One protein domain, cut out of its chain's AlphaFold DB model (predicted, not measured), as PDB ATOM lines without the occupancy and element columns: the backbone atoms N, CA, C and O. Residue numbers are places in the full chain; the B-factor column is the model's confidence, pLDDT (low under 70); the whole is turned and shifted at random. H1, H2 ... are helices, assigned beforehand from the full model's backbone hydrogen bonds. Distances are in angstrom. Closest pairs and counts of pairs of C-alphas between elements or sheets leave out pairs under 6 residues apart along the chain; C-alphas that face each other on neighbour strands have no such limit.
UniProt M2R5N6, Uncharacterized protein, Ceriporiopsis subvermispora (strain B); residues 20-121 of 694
ATOM      1  N   MET A  20     161.928 196.340 145.333       94.56
ATOM      2  CA  MET A  20     162.790 195.237 144.886       94.56
ATOM      3  C   MET A  20     163.623 194.664 146.043       94.56
ATOM      4  O   MET A  20     163.660 193.454 146.267       94.56
ATOM      5  N   ARG A  21     164.225 195.537 146.864       95.56
ATOM      6  CA  ARG A  21     164.929 195.114 148.083       95.56
ATOM      7  C   ARG A  21     163.987 194.437 149.089       95.56
ATOM      8  O   ARG A  21     164.406 193.511 149.774       95.56
ATOM      9  N   LEU A  22     162.723 194.859 149.196       94.56
ATOM     10  CA  LEU A  22     161.724 194.177 150.035       94.56
ATOM     11  C   LEU A  22     161.372 192.782 149.515       94.56
ATOM     12  O   LEU A  22     161.222 191.869 150.324       94.56
ATOM     13  N   GLU A  23     161.259 192.608 148.201       93.94
ATOM     14  CA  GLU A  23     161.010 191.311 147.568       93.94
ATOM     15  C   GLU A  23     162.150 190.321 147.851       93.94
ATOM     16  O   GLU A  23     161.892 189.223 148.346       93.94
ATOM     17  N   PHE A  24     163.407 190.755 147.707       95.81
ATOM     18  CA  PHE A  24     164.594 189.988 148.112       95.81
ATOM     19  C   PHE A  24     164.575 189.582 149.602       95.81
ATOM     20  O   PHE A  24     164.920 188.456 149.968       95.81
ATOM     21  N   LEU A  25     164.146 190.474 150.500       96.50
ATOM     22  CA  LEU A  25     164.021 190.140 151.926       96.50
ATOM     23  C   LEU A  25     162.852 189.183 152.200       96.50
ATOM     24  O   LEU A  25     162.895 188.393 153.147       96.50
ATOM     25  N   HIS A  26     161.806 189.233 151.375       94.31
ATOM     26  CA  HIS A  26     160.675 188.319 151.446       94.31
ATOM     27  C   HIS A  26     161.012 186.913 150.928       94.31
ATOM     28  O   HIS A  26     160.586 185.957 151.582       94.31
ATOM     29  N   SER A  27     161.803 186.762 149.856       95.19
ATOM     30  CA  SER A  27     162.233 185.445 149.343       95.19
ATOM     31  C   SER A  27     163.028 184.654 150.394       95.19
ATOM     32  O   SER A  27     162.775 183.471 150.628       95.19
ATOM     33  N   HIS A  28     163.893 185.333 151.151       96.44
ATOM     34  CA  HIS A  28     164.755 184.724 152.172       96.44
ATOM     35  C   HIS A  28     164.088 184.456 153.536       96.44
ATOM     36  O   HIS A  28     164.742 183.975 154.470       96.44
ATOM     37  N   ARG A  29     162.782 184.717 153.691       94.75
ATOM     38  CA  ARG A  29     162.050 184.456 154.949       94.75
ATOM     39  C   ARG A  29     162.129 182.999 155.403       94.75
ATOM     40  O   ARG A  29     162.264 182.750 156.601       94.75
ATOM     41  N   GLU A  30     162.040 182.040 154.483       93.81
ATOM     42  CA  GLU A  30     162.069 180.617 154.848       93.81
ATOM     43  C   GLU A  30     163.473 180.150 155.253       93.81
ATOM     44  O   GLU A  30     163.604 179.343 156.173       93.81
ATOM     45  N   GLU A  31     164.535 180.698 154.653       95.31
ATOM     46  CA  GLU A  31     165.908 180.461 155.120       95.31
ATOM     47  C   GLU A  31     166.114 180.964 156.551       95.31
ATOM     48  O   GLU A  31     166.660 180.241 157.386       95.31
ATOM     49  N   PHE A  32     165.623 182.169 156.859       96.06
ATOM     50  CA  PHE A  32     165.691 182.714 158.212       96.06
ATOM     51  C   PHE A  32     164.957 181.825 159.223       96.06
ATOM     52  O   PHE A  32     165.482 181.547 160.303       96.06
ATOM     53  N   ARG A  33     163.764 181.321 158.871       92.25
ATOM     54  CA  ARG A  33     163.011 180.387 159.725       92.25
ATOM     55  C   ARG A  33     163.745 179.065 159.925       92.25
ATOM     56  O   ARG A  33     163.813 178.608 161.061       92.25
ATOM     57  N   LYS A  34     164.345 178.487 158.878       93.38
ATOM     58  CA  LYS A  34     165.188 177.280 158.991       93.38
ATOM     59  C   LYS A  34     166.371 177.524 159.935       93.38
ATOM     60  O   LYS A  34     166.602 176.734 160.847       93.38
ATOM     61  N   ALA A  35     167.067 178.654 159.791       95.44
ATOM     62  CA  ALA A  35     168.166 179.036 160.681       95.44
ATOM     63  C   ALA A  35     167.716 179.221 162.146       95.44
ATOM     64  O   ALA A  35     168.473 178.895 163.060       95.44
ATOM     65  N   GLN A  36     166.486 179.694 162.383       92.81
ATOM     66  CA  GLN A  36     165.886 179.774 163.722       92.81
ATOM     67  C   GLN A  36     165.470 178.413 164.291       92.81
ATOM     68  O   GLN A  36     165.690 178.170 165.475       92.81
ATOM     69  N   GLN A  37     164.886 177.530 163.476       87.31
ATOM     70  CA  GLN A  37     164.445 176.191 163.893       87.31
ATOM     71  C   GLN A  37     165.606 175.315 164.377       87.31
ATOM     72  O   GLN A  37     165.422 174.511 165.284       87.31
ATOM     73  N   LEU A  38     166.811 175.521 163.838       91.88
ATOM     74  CA  LEU A  38     168.036 174.868 164.312       91.88
ATOM     75  C   LEU A  38     168.464 175.295 165.730       91.88
ATOM     76  O   LEU A  38     169.383 174.695 166.281       91.88
ATOM     77  N   GLY A  39     167.881 176.357 166.305       83.44
ATOM     78  CA  GLY A  39     168.145 176.847 167.669       83.44
ATOM     79  C   GLY A  39     169.557 177.397 167.932       83.44
ATOM     80  O   GLY A  39     169.781 178.067 168.937       83.44
ATOM     81  N   ASN A  40     170.513 177.149 167.037       92.00
ATOM     82  CA  ASN A  40     171.923 177.462 167.215       92.00
ATOM     83  C   ASN A  40     172.239 178.921 166.810       92.00
ATOM     84  O   ASN A  40     172.081 179.269 165.633       92.00
ATOM     85  N   PRO A  41     172.782 179.764 167.713       92.69
ATOM     86  CA  PRO A  41     173.200 181.131 167.386       92.69
ATOM     87  C   PRO A  41     174.172 181.225 166.199       92.69
ATOM     88  O   PRO A  41     174.136 182.203 165.452       92.69
ATOM     89  N   ARG A  42     175.008 180.197 165.969       96.06
ATOM     90  CA  ARG A  42     175.926 180.138 164.818       96.06
ATOM     91  C   ARG A  42     175.181 180.028 163.485       96.06
ATOM     92  O   ARG A  42     175.589 180.681 162.530       96.06
ATOM     93  N   ALA A  43     174.081 179.273 163.420       95.69
ATOM     94  CA  ALA A  43     173.278 179.133 162.200       95.69
ATOM     95  C   ALA A  43     172.598 180.460 161.825       95.69
ATOM     96  O   ALA A  43     172.662 180.894 160.676       95.69
ATOM     97  N   ILE A  44     172.036 181.154 162.821       95.50
ATOM     98  CA  ILE A  44     171.453 182.493 162.659       95.50
ATOM     99  C   ILE A  44     172.529 183.513 162.241       95.50
ATOM    100  O   ILE A  44     172.308 184.307 161.328       95.50
ATOM    101  N   SER A  45     173.719 183.473 162.853       96.00
ATOM    102  CA  SER A  45     174.845 184.338 162.470       96.00
ATOM    103  C   SER A  45     175.307 184.083 161.028       96.00
ATOM    104  O   SER A  45     175.487 185.049 160.282       96.00
ATOM    105  N   LYS A  46     175.424 182.810 160.606       96.31
ATOM    106  CA  LYS A  46     175.793 182.427 159.230       96.31
ATOM    107  C   LYS A  46     174.745 182.886 158.214       96.31
ATOM    108  O   LYS A  46     175.127 183.480 157.211       96.31
ATOM    109  N   PHE A  47     173.450 182.714 158.506       96.62
ATOM    110  CA  PHE A  47     172.370 183.288 157.693       96.62
ATOM    111  C   PHE A  47     172.548 184.803 157.524       96.62
ATOM    112  O   PHE A  47     172.549 185.296 156.398       96.62
ATOM    113  N   TYR A  48     172.774 185.540 158.619       97.25
ATOM    114  CA  TYR A  48     172.954 186.989 158.542       97.25
ATOM    115  C   TYR A  48     174.216 187.418 157.791       97.25
ATOM    116  O   TYR A  48     174.202 188.476 157.171       97.25
ATOM    117  N   SER A  49     175.306 186.649 157.835       96.44
ATOM    118  CA  SER A  49     176.473 186.928 156.990       96.44
ATOM    119  C   SER A  49     176.136 186.698 155.516       96.44
ATOM    120  O   SER A  49     176.272 187.619 154.718       96.44
ATOM    121  N   ARG A  50     175.580 185.529 155.167       96.12
ATOM    122  CA  ARG A  50     175.210 185.182 153.786       96.12
ATOM    123  C   ARG A  50     174.232 186.173 153.156       96.12
ATOM    124  O   ARG A  50     174.476 186.631 152.046       96.12
ATOM    125  N   ILE A  51     173.144 186.525 153.844       96.94
ATOM    126  CA  ILE A  51     172.150 187.467 153.302       96.94
ATOM    127  C   ILE A  51     172.754 188.860 153.092       96.94
ATOM    128  O   ILE A  51     172.418 189.532 152.123       96.94
ATOM    129  N   THR A  52     173.691 189.271 153.954       97.12
ATOM    130  CA  THR A  52     174.434 190.526 153.782       97.12
ATOM    131  C   THR A  52     175.408 190.427 152.604       97.12
ATOM    132  O   THR A  52     175.538 191.381 151.848       97.12
ATOM    133  N   ASN A  53     176.044 189.272 152.387       95.69
ATOM    134  CA  ASN A  53     176.921 189.057 151.236       95.69
ATOM    135  C   ASN A  53     176.141 189.124 149.912       95.69
ATOM    136  O   ASN A  53     176.490 189.925 149.046       95.69
ATOM    137  N   LYS A  54     175.039 188.363 149.790       95.62
ATOM    138  CA  LYS A  54     174.118 188.435 148.638       95.62
ATOM    139  C   LYS A  54     173.640 189.870 148.390       95.62
ATOM    140  O   LYS A  54     173.641 190.329 147.254       95.62
ATOM    141  N   TRP A  55     173.286 190.593 149.455       96.25
ATOM    142  CA  TRP A  55     172.839 191.982 149.371       96.25
ATOM    143  C   TRP A  55     173.858 192.908 148.696       96.25
ATOM    144  O   TRP A  55     173.474 193.696 147.839       96.25
ATOM    145  N   PHE A  56     175.141 192.830 149.060       95.69
ATOM    146  CA  PHE A  56     176.164 193.696 148.460       95.69
ATOM    147  C   PHE A  56     176.492 193.331 147.010       95.69
ATOM    148  O   PHE A  56     176.800 194.229 146.235       95.69
ATOM    149  N   VAL A  57     176.366 192.059 146.620       93.81
ATOM    150  CA  VAL A  57     176.538 191.652 145.214       93.81
ATOM    151  C   VAL A  57     175.371 192.117 144.342       93.81
ATOM    152  O   VAL A  57     175.596 192.585 143.231       93.81
ATOM    153  N   LEU A  58     174.136 192.043 144.846       93.94
ATOM    154  CA  LEU A  58     172.947 192.466 144.098       93.94
ATOM    155  C   LEU A  58     172.762 193.987 144.062       93.94
ATOM    156  O   LEU A  58     172.374 194.529 143.035       93.94
ATOM    157  N   PHE A  59     173.003 194.675 145.181       94.88
ATOM    158  CA  PHE A  59     172.634 196.085 145.361       94.88
ATOM    159  C   PHE A  59     173.826 197.039 145.535       94.88
ATOM    160  O   PHE A  59     173.605 198.233 145.720       94.88
ATOM    161  N   GLY A  60     175.067 196.544 145.495       93.44
ATOM    162  CA  GLY A  60     176.284 197.347 145.640       93.44
ATOM    163  C   GLY A  60     176.531 197.912 147.047       93.44
ATOM    164  O   GLY A  60     175.687 197.834 147.945       93.44
ATOM    165  N   TYR A  61     177.721 198.491 147.240       91.31
ATOM    166  CA  TYR A  61     178.132 199.140 148.493       91.31
ATOM    167  C   TYR A  61     177.609 200.578 148.624       91.31
ATOM    168  O   TYR A  61     177.124 200.953 149.691       91.31
ATOM    169  N   GLU A  62     177.659 201.346 147.533       88.69
ATOM    170  CA  GLU A  62     177.411 202.796 147.540       88.69
ATOM    171  C   GLU A  62     175.925 203.186 147.466       88.69
ATOM    172  O   GLU A  62     175.555 204.302 147.826       88.69
ATOM    173  N   LEU A  63     175.042 202.287 147.007       90.25
ATOM    174  CA  LEU A  63     173.644 202.638 146.744       90.25
ATOM    175  C   LEU A  63     172.806 202.732 148.036       90.25
ATOM    176  O   LEU A  63     172.638 201.721 148.737       90.25
ATOM    177  N   PRO A  64     172.181 203.896 148.320       89.25
ATOM    178  CA  PRO A  64     171.269 204.075 149.442       89.25
ATOM    179  C   PRO A  64     170.175 203.008 149.506       89.25
ATOM    180  O   PRO A  64     169.635 202.571 148.495       89.25
ATOM    181  N   VAL A  65     169.771 202.651 150.727       89.38
ATOM    182  CA  VAL A  65     168.788 201.585 151.026       89.38
ATOM    183  C   VAL A  65     167.430 201.766 150.316       89.38
ATOM    184  O   VAL A  65     166.682 200.803 150.155       89.38
ATOM    185  N   SER A  66     167.115 202.994 149.901       88.94
ATOM    186  CA  SER A  66     165.886 203.395 149.212       88.94
ATOM    187  C   SER A  66     165.982 203.432 147.681       88.94
ATOM    188  O   SER A  66     164.971 203.706 147.043       88.94
ATOM    189  N   GLN A  67     167.164 203.219 147.097       92.12
ATOM    190  CA  GLN A  67     167.400 203.231 145.648       92.12
ATOM    191  C   GLN A  67     167.727 201.818 145.160       92.12
ATOM    192  O   GLN A  67     168.428 201.076 145.846       92.12
ATOM    193  N   ASP A  68     167.233 201.446 143.986       91.31
ATOM    194  CA  ASP A  68     167.548 200.165 143.349       91.31
ATOM    195  C   ASP A  68     168.655 200.347 142.296       91.31
ATOM    196  O   ASP A  68     168.758 201.427 141.708       91.31
ATOM    197  N   PRO A  69     169.519 199.338 142.081       91.50
ATOM    198  CA  PRO A  69     170.521 199.372 141.024       91.50
ATOM    199  C   PRO A  69     169.845 199.396 139.642       91.50
ATOM    200  O   PRO A  69     168.780 198.802 139.472       91.50
ATOM    201  N   PRO A  70     170.467 200.024 138.627       87.69
ATOM    202  CA  PRO A  70     169.903 200.083 137.275       87.69
ATOM    203  C   PRO A  70     169.901 198.722 136.561       87.69
ATOM    204  O   PRO A  70     169.149 198.527 135.611       87.69
ATOM    205  N   ILE A  71     170.740 197.781 137.008       87.81
ATOM    206  CA  ILE A  71     170.853 196.429 136.459       87.81
ATOM    207  C   ILE A  71     170.302 195.451 137.495       87.81
ATOM    208  O   ILE A  71     170.821 195.356 138.607       87.81
ATOM    209  N   ASN A  72     169.265 194.704 137.116       85.94
ATOM    210  CA  ASN A  72     168.734 193.613 137.923       85.94
ATOM    211  C   ASN A  72     169.597 192.358 137.712       85.94
ATOM    212  O   ASN A  72     169.450 191.660 136.709       85.94
ATOM    213  N   VAL A  73     170.529 192.110 138.632       87.81
ATOM    214  CA  VAL A  73     171.350 190.892 138.651       87.81
ATOM    215  C   VAL A  73     170.512 189.741 139.211       87.81
ATOM    216  O   VAL A  73     169.944 189.862 140.293       87.81
ATOM    217  N   ASP A  74     170.443 188.617 138.497       86.12
ATOM    218  CA  ASP A  74     169.689 187.443 138.949       86.12
ATOM    219  C   ASP A  74     170.345 186.808 140.193       86.12
ATOM    220  O   ASP A  74     171.541 186.501 140.207       86.12
ATOM    221  N   GLU A  75     169.548 186.574 141.240       86.75
ATOM    222  CA  GLU A  75     169.983 185.945 142.490       86.75
ATOM    223  C   GLU A  75     170.581 184.544 142.264       86.75
ATOM    224  O   GLU A  75     171.493 184.135 142.989       86.75
ATOM    225  N   VAL A  76     170.119 183.821 141.235       85.25
ATOM    226  CA  VAL A  76     170.606 182.475 140.887       85.25
ATOM    227  C   VAL A  76     172.103 182.481 140.551       85.25
ATOM    228  O   VAL A  76     172.803 181.519 140.867       85.25
ATOM    229  N   ILE A  77     172.612 183.573 139.970       83.31
ATOM    230  CA  ILE A  77     174.025 183.725 139.585       83.31
ATOM    231  C   ILE A  77     174.917 183.931 140.821       83.31
ATOM    232  O   ILE A  77     176.085 183.546 140.821       83.31
ATOM    233  N   VAL A  78     174.372 184.516 141.894       84.44
ATOM    234  CA  VAL A  78     175.136 184.915 143.087       84.44
ATOM    235  C   VAL A  78     175.545 183.713 143.942       84.44
ATOM    236  O   VAL A  78     176.636 183.709 144.504       84.44
ATOM    237  N   GLY A  79     174.704 182.680 144.039       85.69
ATOM    238  CA  GLY A  79     175.020 181.455 144.782       85.69
ATOM    239  C   GLY A  79     175.243 181.643 146.295       85.69
ATOM    240  O   GLY A  79     174.781 182.603 146.919       85.69
ATOM    241  N   ASP A  80     175.937 180.678 146.908       83.94
ATOM    242  CA  ASP A  80     176.202 180.616 148.356       83.94
ATOM    243  C   ASP A  80     177.551 181.293 148.705       83.94
ATOM    244  O   ASP A  80     178.534 180.645 149.062       83.94
ATOM    245  N   LEU A  81     177.621 182.624 148.576       86.12
ATOM    246  CA  LEU A  81     178.849 183.391 148.844       86.12
ATOM    247  C   LEU A  81     179.164 183.522 150.339       86.12
ATOM    248  O   LEU A  81     178.502 184.261 151.074       86.12
ATOM    249  N   GLU A  82     180.252 182.888 150.783       88.25
ATOM    250  CA  GLU A  82     180.781 183.058 152.146       88.25
ATOM    251  C   GLU A  82     181.596 184.355 152.332       88.25
ATOM    252  O   GLU A  82     181.632 184.895 153.440       88.25
ATOM    253  N   ARG A  83     182.165 184.911 151.251       89.00
ATOM    254  CA  ARG A  83     182.929 186.176 151.219       89.00
ATOM    255  C   ARG A  83     182.415 187.063 150.081       89.00
ATOM    256  O   ARG A  83     181.996 186.535 149.053       89.00
ATOM    257  N   ILE A  84     182.439 188.386 150.250       88.50
ATOM    258  CA  ILE A  84     182.093 189.323 149.167       88.50
ATOM    259  C   ILE A  84     183.357 189.606 148.333       88.50
ATOM    260  O   ILE A  84     184.391 189.919 148.931       88.50
ATOM    261  N   PRO A  85     183.302 189.521 146.989       87.69
ATOM    262  CA  PRO A  85     184.390 189.970 146.118       87.69
ATOM    263  C   PRO A  85     184.788 191.426 146.401       87.69
ATOM    264  O   PRO A  85     183.928 192.262 146.677       87.69
ATOM    265  N   GLY A  86     186.084 191.740 146.360       87.38
ATOM    266  CA  GLY A  86     186.576 193.098 146.603       87.38
ATOM    267  C   GLY A  86     186.517 193.595 148.052       87.38
ATOM    268  O   GLY A  86     186.880 194.741 148.303       87.38
ATOM    269  N   MET A  87     186.089 192.795 149.036       90.38
ATOM    270  CA  MET A  87     186.021 193.278 150.426       90.38
ATOM    271  C   MET A  87     187.401 193.537 151.059       90.38
ATOM    272  O   MET A  87     187.525 194.375 151.949       90.38
ATOM    273  N   ASP A  88     188.427 192.840 150.575       92.31
ATOM    274  CA  ASP A  88     189.811 192.900 151.062       92.31
ATOM    275  C   ASP A  88     190.752 193.650 150.095       92.31
ATOM    276  O   ASP A  88     191.965 193.688 150.304       92.31
ATOM    277  N   GLU A  89     190.194 194.237 149.034       92.19
ATOM    278  CA  GLU A  89     190.904 194.983 147.991       92.19
ATOM    279  C   GLU A  89     190.819 196.496 148.247       92.19
ATOM    280  O   GLU A  89     189.788 197.005 148.689       92.19
ATOM    281  N   GLY A  90     191.893 197.222 147.922       94.06
ATOM    282  CA  GLY A  90     192.025 198.664 148.167       94.06
ATOM    283  C   GLY A  90     192.945 198.997 149.343       94.06
ATOM    284  O   GLY A  90     193.668 198.132 149.851       94.06
ATOM    285  N   SER A  91     192.935 200.263 149.763       96.88
ATOM    286  CA  SER A  91     193.674 200.728 150.941       96.88
ATOM    287  C   SER A  91     193.068 200.176 152.242       96.88
ATOM    288  O   SER A  91     191.928 199.712 152.268       96.88
ATOM    289  N   GLU A  92     193.806 200.235 153.354       95.31
ATOM    290  CA  GLU A  92     193.246 199.867 154.667       95.31
ATOM    291  C   GLU A  92     192.069 200.778 155.072       95.31
ATOM    292  O   GLU A  92     191.128 200.321 155.723       95.31
ATOM    293  N   GLU A  93     192.063 202.035 154.616       94.44
ATOM    294  CA  GLU A  93     190.947 202.967 154.808       94.44
ATOM    295  C   GLU A  93     189.696 202.515 154.036       94.44
ATOM    296  O   GLU A  93     188.605 202.465 154.612       94.44
ATOM    297  N   ASP A  94     189.849 202.078 152.778       93.50
ATOM    298  CA  ASP A  94     188.753 201.519 151.971       93.50
ATOM    299  C   ASP A  94     188.161 200.261 152.615       93.50
ATOM    300  O   ASP A  94     186.938 200.107 152.695       93.50
ATOM    301  N   LYS A  95     189.017 199.356 153.108       93.38
ATOM    302  CA  LYS A  95     188.591 198.125 153.795       93.38
ATOM    303  C   LYS A  95     187.825 198.451 155.074       93.38
ATOM    304  O   LYS A  95     186.750 197.893 155.309       93.38
ATOM    305  N   ALA A  96     188.325 199.393 155.876       93.25
ATOM    306  CA  ALA A  96     187.649 199.864 157.080       93.25
ATOM    307  C   ALA A  96     186.286 200.511 156.760       93.25
ATOM    308  O   ALA A  96     185.289 200.217 157.430       93.25
ATOM    309  N   ALA A  97     186.205 201.324 155.701       93.44
ATOM    310  CA  ALA A  97     184.963 201.932 155.229       93.44
ATOM    311  C   ALA A  97     183.942 200.873 154.766       93.44
ATOM    312  O   ALA A  97     182.816 200.838 155.278       93.44
ATOM    313  N   ARG A  98     184.344 199.939 153.890       93.38
ATOM    314  CA  ARG A  98     183.505 198.815 153.422       93.38
ATOM    315  C   ARG A  98     183.036 197.940 154.585       93.38
ATOM    316  O   ARG A  98     181.867 197.551 154.632       93.38
ATOM    317  N   MET A  99     183.898 197.670 155.568       94.25
ATOM    318  CA  MET A  99     183.536 196.907 156.767       94.25
ATOM    319  C   MET A  99     182.513 197.654 157.640       94.25
ATOM    320  O   MET A  99     181.545 197.043 158.101       94.25
ATOM    321  N   LYS A 100     182.655 198.974 157.823       94.00
ATOM    322  CA  LYS A 100     181.681 199.815 158.546       94.00
ATOM    323  C   LYS A 100     180.312 199.816 157.850       94.00
ATOM    324  O   LYS A 100     179.287 199.622 158.510       94.00
ATOM    325  N   ILE A 101     180.293 199.947 156.519       94.06
ATOM    326  CA  ILE A 101     179.079 199.850 155.687       94.06
ATOM    327  C   ILE A 101     178.429 198.463 155.842       94.06
ATOM    328  O   ILE A 101     177.225 198.367 156.099       94.06
ATOM    329  N   TYR A 102     179.221 197.388 155.783       95.44
ATOM    330  CA  TYR A 102     178.745 196.014 155.945       95.44
ATOM    331  C   TYR A 102     178.120 195.749 157.315       95.44
ATOM    332  O   TYR A 102     177.013 195.213 157.393       95.44
ATOM    333  N   GLN A 103     178.775 196.157 158.404       95.94
ATOM    334  CA  GLN A 103     178.237 196.003 159.760       95.94
ATOM    335  C   GLN A 103     176.927 196.788 159.940       95.94
ATOM    336  O   GLN A 103     175.962 196.275 160.522       95.94
ATOM    337  N   GLY A 104     176.858 198.002 159.380       94.56
ATOM    338  CA  GLY A 104     175.640 198.809 159.348       94.56
ATOM    339  C   GLY A 104     174.498 198.127 158.588       94.56
ATOM    340  O   GLY A 104     173.372 198.074 159.088       94.56
ATOM    341  N   MET A 105     174.777 197.554 157.414       96.56
ATOM    342  CA  MET A 105     173.778 196.827 156.627       96.56
ATOM    343  C   MET A 105     173.327 195.539 157.320       96.56
ATOM    344  O   MET A 105     172.126 195.337 157.501       96.56
ATOM    345  N   ARG A 106     174.263 194.715 157.808       96.81
ATOM    346  CA  ARG A 106     173.971 193.486 158.564       96.81
ATOM    347  C   ARG A 106     173.041 193.767 159.744       96.81
ATOM    348  O   ARG A 106     172.079 193.033 159.957       96.81
ATOM    349  N   THR A 107     173.265 194.872 160.456       96.19
ATOM    350  CA  THR A 107     172.402 195.317 161.563       96.19
ATOM    351  C   THR A 107     170.997 195.715 161.086       96.19
ATOM    352  O   THR A 107     170.010 195.318 161.706       96.19
ATOM    353  N   LYS A 108     170.866 196.445 159.966       95.12
ATOM    354  CA  LYS A 108     169.556 196.786 159.369       95.12
ATOM    355  C   LYS A 108     168.785 195.535 158.935       95.12
ATOM    356  O   LYS A 108     167.590 195.434 159.205       95.12
ATOM    357  N   LEU A 109     169.468 194.568 158.319       96.38
ATOM    358  CA  LEU A 109     168.896 193.285 157.903       96.38
ATOM    359  C   LEU A 109     168.425 192.468 159.117       96.38
ATOM    360  O   LEU A 109     167.281 192.017 159.147       96.38
ATOM    361  N   GLN A 110     169.246 192.363 160.168       96.12
ATOM    362  CA  GLN A 110     168.862 191.746 161.445       96.12
ATOM    363  C   GLN A 110     167.600 192.377 162.043       96.12
ATOM    364  O   GLN A 110     166.657 191.668 162.397       96.12
ATOM    365  N   GLN A 111     167.555 193.709 162.132       94.62
ATOM    366  CA  GLN A 111     166.395 194.435 162.650       94.62
ATOM    367  C   GLN A 111     165.144 194.196 161.800       94.62
ATOM    368  O   GLN A 111     164.064 193.986 162.359       94.62
ATOM    369  N   TRP A 112     165.280 194.173 160.470       94.94
ATOM    370  CA  TRP A 112     164.171 193.876 159.567       94.94
ATOM    371  C   TRP A 112     163.628 192.464 159.797       94.94
ATOM    372  O   TRP A 112     162.440 192.334 160.075       94.94
ATOM    373  N   PHE A 113     164.470 191.424 159.792       95.31
ATOM    374  CA  PHE A 113     164.022 190.036 159.987       95.31
ATOM    375  C   PHE A 113     163.424 189.798 161.387       95.31
ATOM    376  O   PHE A 113     162.429 189.083 161.528       95.31
ATOM    377  N   LEU A 114     163.962 190.437 162.434       91.88
ATOM    378  CA  LEU A 114     163.403 190.368 163.792       91.88
ATOM    379  C   LEU A 114     162.042 191.071 163.918       91.88
ATOM    380  O   LEU A 114     161.164 190.572 164.627       91.88
ATOM    381  N   HIS A 115     161.853 192.201 163.235       89.00
ATOM    382  CA  HIS A 115     160.586 192.932 163.197       89.00
ATOM    383  C   HIS A 115     159.553 192.239 162.299       89.00
ATOM    384  O   HIS A 115     158.384 192.146 162.665       89.00
ATOM    385  N   ASP A 116     159.981 191.691 161.162       88.19
ATOM    386  CA  ASP A 116     159.147 190.923 160.240       88.19
ATOM    387  C   ASP A 116     158.641 189.625 160.885       88.19
ATOM    388  O   ASP A 116     157.457 189.310 160.785       88.19
ATOM    389  N   ARG A 117     159.473 188.952 161.695       82.56
ATOM    390  CA  ARG A 117     159.044 187.851 162.578       82.56
ATOM    391  C   ARG A 117     157.891 188.250 163.508       82.56
ATOM    392  O   ARG A 117     157.037 187.419 163.792       82.56
ATOM    393  N   GLY A 118     157.876 189.495 163.991       72.00
ATOM    394  CA  GLY A 118     156.789 190.046 164.811       72.00
ATOM    395  C   GLY A 118     155.573 190.533 164.011       72.00
ATOM    396  O   GLY A 118     154.514 190.737 164.595       72.00
ATOM    397  N   LYS A 119     155.712 190.725 162.693       71.50
ATOM    398  CA  LYS A 119     154.631 191.118 161.771       71.50
ATOM    399  C   LYS A 119     153.959 189.938 161.084       71.50
ATOM    400  O   LYS A 119     152.790 190.052 160.720       71.50
ATOM    401  N   ALA A 120     154.677 188.836 160.882       57.31
ATOM    402  CA  ALA A 120     154.084 187.581 160.459       57.31
ATOM    403  C   ALA A 120     152.958 187.244 161.454       57.31
ATOM    404  O   ALA A 120     153.246 187.133 162.650       57.31
ATOM    405  N   PRO A 121     151.693 187.107 161.009       48.97
ATOM    406  CA  PRO A 121     150.561 186.882 161.896       48.97
ATOM    407  C   PRO A 121     150.606 185.446 162.421       48.97
ATOM    408  O   PRO A 121     149.883 184.560 161.973       48.97
TER     409      PRO A 121
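Overview. This is residues 20 to 121 of the 694 residues of an uncharacterized protein of Ceriporiopsis subvermispora (strain B) (UniProt M2R5N6). Two long helices, H3 and H5, cross as an X; H2 folds back beside the first part of H3 as a helical hairpin, and short H4 packs on the last part of H3, on the side away from H5. H5 makes the longest axis, and two long stretches without a named element, residues 60 to 74 and 79 to 91, loop from H3 by way of H4 to H5. The printed part has 102 residues with five named helices, H1 to H5 in order, and no named strand: all helix. It is compact, with a radius of gyration of the C-alphas of 14.0 A and spans of 44 by 30 by 24 A.

Along the chain. Find C-alpha 20 at (162.790, 195.237, 144.886), where H1, residues 20 to 27, begins. H2 takes residues 29 to 37. From C-alpha 41 at (173.200, 181.131, 167.386), H3 runs 26.6 A to residue 59. H4 is residues 75 to 78. H5, residues 92 to 119, runs 40.2 A to C-alpha 119 at (154.631, 191.118, 161.771).

Arrangement. Start at the hub, H3. Its residues 48 to 52 touch residues 102 to 110 of H5, at a steep tilt of 67 degrees, opposite ways; the closest C-alphas, of Thr 52 and Arg 106, are 5.6 A apart. With residues 43 to 47 it touches H2, its hairpin partner, at a shallow tilt of 17 degrees, opposite ways; the closest C-alphas, of Ala 35 and Ile 44, are 5.2 A apart. With residues 54 to 58 it touches H4, closest at the C-alphas of Lys 54 and Val 78, 6.7 A. H1 is near H3 and H5, and meets H2 only through their link. H4 and H5 are apart. In H1, H2 and H3 every O i to N i+4 pair is within hydrogen-bond range, in H5 23 of 24; H4 is too short for such a pair.

Size, cuts and confidence. Look for the farthest C-alphas at Ser 91 and Pro 121, 46.6 A apart. The printed part has no cut. The links H3 to H4 and H4 to H5 are long. Residues 37 to 42, of which 37 belongs to H2 and 41 to 42 to H3, stand free. Mean pLDDT of the printed part is 91.3; residues 120 to 121 are under 70.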